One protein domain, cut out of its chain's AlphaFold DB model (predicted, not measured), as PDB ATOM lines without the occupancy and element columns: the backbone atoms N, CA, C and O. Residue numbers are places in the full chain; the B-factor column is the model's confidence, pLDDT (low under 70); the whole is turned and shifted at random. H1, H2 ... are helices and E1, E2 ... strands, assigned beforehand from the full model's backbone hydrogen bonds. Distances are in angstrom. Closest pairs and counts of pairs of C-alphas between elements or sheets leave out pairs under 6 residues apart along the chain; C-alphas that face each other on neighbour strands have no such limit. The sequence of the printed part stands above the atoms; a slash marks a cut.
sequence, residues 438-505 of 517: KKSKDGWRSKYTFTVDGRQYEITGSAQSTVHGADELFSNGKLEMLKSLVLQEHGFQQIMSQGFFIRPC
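What this domain is: This is residues 438 to 505 of the 517 residues of the protein "Hypothetical protein" of Polarella glacialis (UniProt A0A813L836). A long, strongly twisted hairpin, E2 and E3, makes the body of a four-stranded sheet, with the short E1 beside one end of E2 and E4 along the other side of E3. After E3 the chain makes an arc of four helices on one side of the sheet, with H3 over E2, H1 and H4 on the same face but beside the strands, and H2 only grazing the sheet, then comes back into the sheet as E4. The printed part has 68 residues, with named elements in the order E1, E2, E3, H1, H2, H3, H4, E4; the sheet's order is E1, E2, E3, E4, antiparallel throughout, and the class is mixed, helices and strands. The whole is compact, with a radius of gyration of the C-alphas of 11.5 A and spans of 31 by 24 by 21 A.

Where its parts are: E2, residues 443 to 452, is 28.3 A long and begins at C-alpha 443 (93.757, 112.594, 91.983). E3, residues 455 to 462, is 23.7 A long. E1 is residues 438 to 440, 6.3 A, and E4 is residues 500 to 504, 13.3 A, ending at C-alpha 504 (101.625, 95.107, 81.143). H1 is residues 463 to 466, 5.1 A; H2, residues 468 to 475, 10.6 A; H3, residues 478 to 487, 14.3 A, from C-alpha 478 (83.950, 97.401, 75.999); H4, residues 491 to 497, 9.7 A.

How they stand to each other: E1, E2 and E3 form a meander, each strand the antiparallel neighbour of the one before. In the hairpin of E2 and E3, N 450 and O 457 are 3.0 A apart, within hydrogen-bond range. The pairing of E2 is staggered: residues 443 to 445 pair with E1, as in N 438 and O 445 at 2.8 A, and residues 445 to 452 with E3. E4 is an edge strand antiparallel to E3, with N 503 and O 458 at 2.8 A. H1, H3 and H4 are on the same face. H3 runs only just across the strands, at 60.3 degrees to E2 on the local plane; their closest C-alphas, of Val 452 and Lys 483, are 6.2 A apart. H3 and H4 touch at a steep tilt of 57 degrees, opposite ways, with the C-alphas of Leu 485 and Gly 491 closest at 4.3 A. H2 only grazes the sheet with residues 469 to 473. Every O i to N i+4 pair is within hydrogen-bond range in H2, H3 and H4; H1 is too short for such a pair.

The domain as a whole: The C-alphas farthest apart, of Lys 441 and Asp 453, are 31.8 A apart. The printed part has no cut, and its links between named elements are tight. Mean pLDDT of the printed part is 73.3; residues 438 to 446 and 462 to 477 are under 70.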
ATOM      1  N   LYS A 438      91.592 104.076  93.426       64.69
ATOM      2  CA  LYS A 438      92.786 104.359  94.250       64.69
ATOM      3  C   LYS A 438      93.137 105.848  94.206       64.69
ATOM      4  O   LYS A 438      93.009 106.487  93.168       64.69
ATOM      5  N   LYS A 439      93.579 106.420  95.334       53.75
ATOM      6  CA  LYS A 439      94.112 107.793  95.378       53.75
ATOM      7  C   LYS A 439      95.529 107.775  94.804       53.75
ATOM      8  O   LYS A 439      96.377 107.056  95.328       53.75
ATOM      9  N   SER A 440      95.786 108.529  93.743       66.38
ATOM     10  CA  SER A 440      97.126 108.781  93.208       66.38
ATOM     11  C   SER A 440      97.551 110.228  93.498       66.38
ATOM     12  O   SER A 440      96.769 111.021  94.030       66.38
ATOM     13  N   LYS A 441      98.805 110.579  93.177       62.41
ATOM     14  CA  LYS A 441      99.310 111.959  93.308       62.41
ATOM     15  C   LYS A 441      98.527 112.961  92.445       62.41
ATOM     16  O   LYS A 441      98.433 114.119  92.833       62.41
ATOM     17  N   ASP A 442      97.907 112.494  91.361       57.22
ATOM     18  CA  ASP A 442      97.191 113.325  90.382       57.22
ATOM     19  C   ASP A 442      95.662 113.256  90.551       57.22
ATOM     20  O   ASP A 442      94.914 113.596  89.639       57.22
ATOM     21  N   GLY A 443      95.181 112.766  91.697       63.88
ATOM     22  CA  GLY A 443      93.757 112.594  91.983       63.88
ATOM     23  C   GLY A 443      93.338 111.131  92.078       63.88
ATOM     24  O   GLY A 443      94.154 110.232  92.274       63.88
ATOM     25  N   TRP A 444      92.036 110.872  92.003       55.38
ATOM     26  CA  TRP A 444      91.524 109.506  92.062       55.38
ATOM     27  C   TRP A 444      91.659 108.812  90.704       55.38
ATOM     28  O   TRP A 444      91.457 109.437  89.664       55.38
ATOM     29  N   ARG A 445      92.007 107.524  90.709       64.50
ATOM     30  CA  ARG A 445      92.115 106.691  89.505       64.50
ATOM     31  C   ARG A 445      91.508 105.320  89.765       64.50
ATOM     32  O   ARG A 445      91.886 104.699  90.759       64.50
ATOM     33  N   SER A 446      90.629 104.815  88.902       68.44
ATOM     34  CA  SER A 446      90.256 103.392  88.971       68.44
ATOM     35  C   SER A 446      91.301 102.529  88.291       68.44
ATOM     36  O   SER A 446      91.922 102.936  87.308       68.44
ATOM     37  N   LYS A 447      91.514 101.342  88.856       77.06
ATOM     38  CA  LYS A 447      92.475 100.357  88.377       77.06
ATOM     39  C   LYS A 447      91.747  99.072  88.011       77.06
ATOM     40  O   LYS A 447      91.050  98.509  88.850       77.06
ATOM     41  N   TYR A 448      92.013  98.578  86.810       79.81
ATOM     42  CA  TYR A 448      91.502  97.303  86.326       79.81
ATOM     43  C   TYR A 448      92.613  96.433  85.786       79.81
ATOM     44  O   TYR A 448      93.586  96.940  85.234       79.81
ATOM     45  N   THR A 449      92.455  95.123  85.938       84.50
ATOM     46  CA  THR A 449      93.377  94.140  85.378       84.50
ATOM     47  C   THR A 449      92.620  93.113  84.561       84.50
ATOM     48  O   THR A 449      91.619  92.587  85.039       84.50
ATOM     49  N   PHE A 450      93.118  92.792  83.375       86.94
ATOM     50  CA  PHE A 450      92.567  91.755  82.502       86.94
ATOM     51  C   PHE A 450      93.703  90.974  81.840       86.94
ATOM     52  O   PHE A 450      94.843  91.436  81.828       86.94
ATOM     53  N   THR A 451      93.414  89.781  81.327       88.25
ATOM     54  CA  THR A 451      94.411  88.914  80.684       88.25
ATOM     55  C   THR A 451      94.096  88.778  79.201       88.25
ATOM     56  O   THR A 451      92.940  88.556  78.844       88.25
ATOM     57  N   VAL A 452      95.124  88.905  78.362       91.56
ATOM     58  CA  VAL A 452      95.089  88.674  76.911       91.56
ATOM     59  C   VAL A 452      96.299  87.810  76.567       91.56
ATOM     60  O   VAL A 452      97.408  88.143  76.985       91.56
ATOM     61  N   ASP A 453      96.090  86.676  75.898       90.94
ATOM     62  CA  ASP A 453      97.140  85.717  75.510       90.94
ATOM     63  C   ASP A 453      98.112  85.355  76.646       90.94
ATOM     64  O   ASP A 453      99.337  85.403  76.521       90.94
ATOM     65  N   GLY A 454      97.555  85.059  77.824       88.38
ATOM     66  CA  GLY A 454      98.330  84.696  79.017       88.38
ATOM     67  C   GLY A 454      99.113  85.851  79.660       88.38
ATOM     68  O   GLY A 454      99.742  85.655  80.700       88.38
ATOM     69  N   ARG A 455      99.058  87.066  79.103       89.75
ATOM     70  CA  ARG A 455      99.674  88.271  79.670       89.75
ATOM     71  C   ARG A 455      98.633  89.096  80.408       89.75
ATOM     72  O   ARG A 455      97.573  89.414  79.876       89.75
ATOM     73  N   GLN A 456      98.936  89.453  81.652       91.44
ATOM     74  CA  GLN A 456      98.075  90.319  82.447       91.44
ATOM     75  C   GLN A 456      98.390  91.786  82.133       91.44
ATOM     76  O   GLN A 456      99.542  92.209  82.200       91.44
ATOM     77  N   TYR A 457      97.363  92.568  81.840       89.06
ATOM     78  CA  TYR A 457      97.425  94.003  81.604       89.06
ATOM     79  C   TYR A 457      96.705  94.737  82.724       89.06
ATOM     80  O   TYR A 457      95.735  94.239  83.293       89.06
ATOM     81  N   GLU A 458      97.192  95.927  83.049       88.31
ATOM     82  CA  GLU A 458      96.576  96.860  83.975       88.31
ATOM     83  C   GLU A 458      96.224  98.143  83.240       88.31
ATOM     84  O   GLU A 458      97.092  98.771  82.637       88.31
ATOM     85  N   ILE A 459      94.966  98.558  83.338       85.31
ATOM     86  CA  ILE A 459      94.478  99.822  82.801       85.31
ATOM     87  C   ILE A 459      94.054 100.745  83.948       85.31
ATOM     88  O   ILE A 459      93.433 100.320  84.926       85.31
ATOM     89  N   THR A 460      94.444 102.015  83.854       78.38
ATOM     90  CA  THR A 460      94.146 103.068  84.831       78.38
ATOM     91  C   THR A 460      93.650 104.322  84.120       78.38
ATOM     92  O   THR A 460      94.227 104.725  83.118       78.38
ATOM     93  N   GLY A 461      92.597 104.965  84.622       71.69
ATOM     94  CA  GLY A 461      92.063 106.221  84.067       71.69
ATOM     95  C   GLY A 461      91.904 107.301  85.140       71.69
ATOM     96  O   GLY A 461      92.043 107.011  86.329       71.69
ATOM     97  N   SER A 462      91.662 108.553  84.739       57.41
ATOM     98  CA  SER A 462      91.366 109.654  85.669       57.41
ATOM     99  C   SER A 462      89.975 109.478  86.288       57.41
ATOM    100  O   SER A 462      89.120 108.816  85.705       57.41
ATOM    101  N   ALA A 463      89.711 110.071  87.457       46.06
ATOM    102  CA  ALA A 463      88.405 109.994  88.127       46.06
ATOM    103  C   ALA A 463      87.224 110.350  87.200       46.06
ATOM    104  O   ALA A 463      86.173 109.716  87.277       46.06
ATOM    105  N   GLN A 464      87.430 111.308  86.288       44.81
ATOM    106  CA  GLN A 464      86.461 111.715  85.265       44.81
ATOM    107  C   GLN A 464      86.173 110.617  84.228       44.81
ATOM    108  O   GLN A 464      85.044 110.521  83.766       44.81
ATOM    109  N   SER A 465      87.141 109.756  83.891       51.00
ATOM    110  CA  SER A 465      86.933 108.626  82.974       51.00
ATOM    111  C   SER A 465      86.533 107.320  83.667       51.00
ATOM    112  O   SER A 465      86.144 106.372  82.991       51.00
ATOM    113  N   THR A 466      86.598 107.227  85.003       45.00
ATOM    114  CA  THR A 466      86.599 105.922  85.690       45.00
ATOM    115  C   THR A 466      85.525 105.654  86.744       45.00
ATOM    116  O   THR A 466      85.479 104.522  87.221       45.00
ATOM    117  N   VAL A 467      84.630 106.588  87.081       43.25
ATOM    118  CA  VAL A 467      83.424 106.221  87.865       43.25
ATOM    119  C   VAL A 467      82.344 105.618  86.957       43.25
ATOM    120  O   VAL A 467      81.741 104.627  87.328       43.25
ATOM    121  N   HIS A 468      82.181 106.119  85.725       45.34
ATOM    122  CA  HIS A 468      81.204 105.574  84.763       45.34
ATOM    123  C   HIS A 468      81.812 104.843  83.564       45.34
ATOM    124  O   HIS A 468      81.199 103.907  83.061       45.34
ATOM    125  N   GLY A 469      83.038 105.178  83.141       50.44
ATOM    126  CA  GLY A 469      83.729 104.368  82.129       50.44
ATOM    127  C   GLY A 469      84.012 102.951  82.626       50.44
ATOM    128  O   GLY A 469      84.100 102.044  81.817       50.44
ATOM    129  N   ALA A 470      84.086 102.779  83.948       44.31
ATOM    130  CA  ALA A 470      84.120 101.527  84.689       44.31
ATOM    131  C   ALA A 470      82.877 100.655  84.465       44.31
ATOM    132  O   ALA A 470      83.014  99.558  83.943       44.31
ATOM    133  N   ASP A 471      81.683 101.136  84.811       43.62
ATOM    134  CA  ASP A 471      80.457 100.346  84.656       43.62
ATOM    135  C   ASP A 471      80.148 100.078  83.177       43.62
ATOM    136  O   ASP A 471      79.846  98.940  82.823       43.62
ATOM    137  N   GLU A 472      80.341 101.059  82.280       49.44
ATOM    138  CA  GLU A 472      80.239 100.851  80.822       49.44
ATOM    139  C   GLU A 472      81.295  99.867  80.279       49.44
ATOM    140  O   GLU A 472      81.040  99.180  79.287       49.44
ATOM    141  N   LEU A 473      82.480  99.791  80.901       52.69
ATOM    142  CA  LEU A 473      83.540  98.846  80.529       52.69
ATOM    143  C   LEU A 473      83.075  97.392  80.669       52.69
ATOM    144  O   LEU A 473      83.435  96.565  79.830       52.69
ATOM    145  N   PHE A 474      82.267  97.097  81.690       48.59
ATOM    146  CA  PHE A 474      81.798  95.743  82.001       48.59
ATOM    147  C   PHE A 474      80.403  95.427  81.456       48.59
ATOM    148  O   PHE A 474      80.147  94.270  81.138       48.59
ATOM    149  N   SER A 475      79.518  96.417  81.308       46.69
ATOM    150  CA  SER A 475      78.121  96.181  80.902       46.69
ATOM    151  C   SER A 475      77.887  96.146  79.383       46.69
ATOM    152  O   SER A 475      76.941  95.502  78.948       46.69
ATOM    153  N   ASN A 476      78.769  96.740  78.561       55.19
ATOM    154  CA  ASN A 476      78.541  96.901  77.109       55.19
ATOM    155  C   ASN A 476      79.611  96.258  76.197       55.19
ATOM    156  O   ASN A 476      79.853  96.739  75.092       55.19
ATOM    157  N   GLY A 477      80.330  95.220  76.641       60.03
ATOM    158  CA  GLY A 477      81.339  94.542  75.799       60.03
ATOM    159  C   GLY A 477      82.614  95.360  75.513       60.03
ATOM    160  O   GLY A 477      83.509  94.901  74.803       60.03
ATOM    161  N   LYS A 478      82.754  96.549  76.112       71.50
ATOM    162  CA  LYS A 478      83.950  97.401  75.999       71.50
ATOM    163  C   LYS A 478      85.214  96.727  76.538       71.50
ATOM    164  O   LYS A 478      86.292  96.997  76.020       71.50
ATOM    165  N   LEU A 479      85.120  95.844  77.536       75.69
ATOM    166  CA  LEU A 479      86.273  95.066  77.998       75.69
ATOM    167  C   LEU A 479      86.804  94.132  76.903       75.69
ATOM    168  O   LEU A 479      88.014  94.059  76.714       75.69
ATOM    169  N   GLU A 480      85.924  93.462  76.158       81.50
ATOM    170  CA  GLU A 480      86.323  92.616  75.023       81.50
ATOM    171  C   GLU A 480      86.889  93.456  73.874       81.50
ATOM    172  O   GLU A 480      87.892  93.080  73.276       81.50
ATOM    173  N   MET A 481      86.337  94.652  73.642       83.62
ATOM    174  CA  MET A 481      86.926  95.631  72.722       83.62
ATOM    175  C   MET A 481      88.333  96.067  73.166       83.62
ATOM    176  O   MET A 481      89.231  96.184  72.343       83.62
ATOM    177  N   LEU A 482      88.576  96.299  74.460       82.56
ATOM    178  CA  LEU A 482      89.923  96.614  74.943       82.56
ATOM    179  C   LEU A 482      90.873  95.424  74.798       82.56
ATOM    180  O   LEU A 482      92.032  95.622  74.443       82.56
ATOM    181  N   LYS A 483      90.401  94.198  75.056       88.31
ATOM    182  CA  LYS A 483      91.195  92.982  74.838       88.31
ATOM    183  C   LYS A 483      91.576  92.831  73.366       88.31
ATOM    184  O   LYS A 483      92.738  92.557  73.085       88.31
ATOM    185  N   SER A 484      90.641  93.067  72.445       88.44
ATOM    186  CA  SER A 484      90.920  93.014  71.008       88.44
ATOM    187  C   SER A 484      91.839  94.149  70.556       88.44
ATOM    188  O   SER A 484      92.760  93.900  69.786       88.44
ATOM    189  N   LEU A 485      91.685  95.364  71.095       88.75
ATOM    190  CA  LEU A 485      92.607  96.476  70.843       88.75
ATOM    191  C   LEU A 485      94.029  96.149  71.318       88.75
ATOM    192  O   LEU A 485      94.983  96.416  70.603       88.75
ATOM    193  N   VAL A 486      94.206  95.516  72.480       90.31
ATOM    194  CA  VAL A 486      95.546  95.115  72.956       90.31
ATOM    195  C   VAL A 486      96.256  94.152  71.993       90.31
ATOM    196  O   VAL A 486      97.487  94.141  71.966       90.31
ATOM    197  N   LEU A 487      95.507  93.385  71.192       90.38
ATOM    198  CA  LEU A 487      96.046  92.489  70.162       90.38
ATOM    199  C   LEU A 487      96.393  93.200  68.843       90.38
ATOM    200  O   LEU A 487      97.098  92.630  68.015       90.38
ATOM    201  N   GLN A 488      95.914  94.427  68.629       92.38
ATOM    202  CA  GLN A 488      96.180  95.198  67.413       92.38
ATOM    203  C   GLN A 488      97.490  95.990  67.523       92.38
ATOM    204  O   GLN A 488      97.810  96.541  68.577       92.38
ATOM    205  N   GLU A 489      98.199  96.135  66.401       87.19
ATOM    206  CA  GLU A 489      99.507  96.809  66.308       87.19
ATOM    207  C   GLU A 489      99.492  98.255  66.854       87.19
ATOM    208  O   GLU A 489     100.458  98.705  67.471       87.19
ATOM    209  N   HIS A 490      98.355  98.952  66.738       91.19
ATOM    210  CA  HIS A 490      98.165 100.327  67.223       91.19
ATOM    211  C   HIS A 490      97.208 100.465  68.412       91.19
ATOM    212  O   HIS A 490      96.952 101.581  68.879       91.19
ATOM    213  N   GLY A 491      96.668  99.371  68.949       87.06
ATOM    214  CA  GLY A 491      95.573  99.499  69.908       87.06
ATOM    215  C   GLY A 491      95.989 100.097  71.252       87.06
ATOM    216  O   GLY A 491      95.184 100.768  71.888       87.06
ATOM    217  N   PHE A 492      97.264 100.011  71.650       87.31
ATOM    218  CA  PHE A 492      97.775 100.746  72.819       87.31
ATOM    219  C   PHE A 492      97.625 102.265  72.673       87.31
ATOM    220  O   PHE A 492      97.219 102.944  73.616       87.31
ATOM    221  N   GLN A 493      97.932 102.804  71.492       86.69
ATOM    222  CA  GLN A 493      97.813 104.235  71.204       86.69
ATOM    223  C   GLN A 493      96.343 104.660  71.177       86.69
ATOM    224  O   GLN A 493      96.001 105.722  71.691       86.69
ATOM    225  N   GLN A 494      95.469 103.795  70.662       81.69
ATOM    226  CA  GLN A 494      94.025 104.016  70.632       81.69
ATOM    227  C   GLN A 494      93.387 103.967  72.029       81.69
ATOM    228  O   GLN A 494      92.479 104.735  72.331       81.69
ATOM    229  N   ILE A 495      93.890 103.111  72.920       81.69
ATOM    230  CA  ILE A 495      93.475 103.077  74.329       81.69
ATOM    231  C   ILE A 495      93.937 104.353  75.052       81.69
ATOM    232  O   ILE A 495      93.176 104.951  75.816       81.69
ATOM    233  N   MET A 496      95.160 104.816  74.774       81.56
ATOM    234  CA  MET A 496      95.695 106.053  75.351       81.56
ATOM    235  C   MET A 496      94.989 107.313  74.848       81.56
ATOM    236  O   MET A 496      94.744 108.218  75.646       81.56
ATOM    237  N   SER A 497      94.603 107.370  73.571       78.62
ATOM    238  CA  SER A 497      93.852 108.505  73.019       78.62
ATOM    239  C   SER A 497      92.446 108.630  73.615       78.62
ATOM    240  O   SER A 497      91.912 109.733  73.698       78.62
ATOM    241  N   GLN A 498      91.884 107.532  74.127       74.81
ATOM    242  CA  GLN A 498      90.642 107.521  74.906       74.81
ATOM    243  C   GLN A 498      90.837 107.937  76.379       74.81
ATOM    244  O   GLN A 498      89.894 107.900  77.169       74.81
ATOM    245  N   GLY A 499      92.049 108.346  76.772       73.12
ATOM    246  CA  GLY A 499      92.354 108.830  78.119       73.12
ATOM    247  C   GLY A 499      92.648 107.728  79.140       73.12
ATOM    248  O   GLY A 499      92.600 107.984  80.349       73.12
ATOM    249  N   PHE A 500      92.957 106.510  78.684       79.50
ATOM    250  CA  PHE A 500      93.352 105.402  79.549       79.50
ATOM    251  C   PHE A 500      94.862 105.148  79.508       79.50
ATOM    252  O   PHE A 500      95.480 105.059  78.458       79.50
ATOM    253  N   PHE A 501      95.468 104.934  80.669       84.44
ATOM    254  CA  PHE A 501      96.840 104.451  80.787       84.44
ATOM    255  C   PHE A 501      96.831 102.935  80.925       84.44
ATOM    256  O   PHE A 501      96.388 102.419  81.951       84.44
ATOM    257  N   ILE A 502      97.354 102.225  79.932       89.12
ATOM    258  CA  ILE A 502      97.509 100.770  79.961       89.12
ATOM    259  C   ILE A 502      98.981 100.387  80.147       89.12
ATOM    260  O   ILE A 502      99.878 101.010  79.585       89.12
ATOM    261  N   ARG A 503      99.247  99.361  80.956       90.19
ATOM    262  CA  ARG A 503     100.586  98.800  81.157       90.19
ATOM    263  C   ARG A 503     100.532  97.281  81.333       90.19
ATOM    264  O   ARG A 503      99.621  96.793  82.000       90.19
ATOM    265  N   PRO A 504     101.497  96.518  80.804       89.12
ATOM    266  CA  PRO A 504     101.625  95.107  81.143       89.12
ATOM    267  C   PRO A 504     102.002  94.951  82.624       89.12
ATOM    268  O   PRO A 504     102.883  95.639  83.150       89.12
ATOM    269  N   CYS A 505     101.328  94.040  83.322       88.19
ATOM    270  CA  CYS A 505     101.679  93.653  84.680       88.19
ATOM    271  C   CYS A 505     102.918  92.758  84.635       88.19
ATOM    272  O   CYS A 505     102.808  91.542  84.499       88.19
TER     273      CYS A 505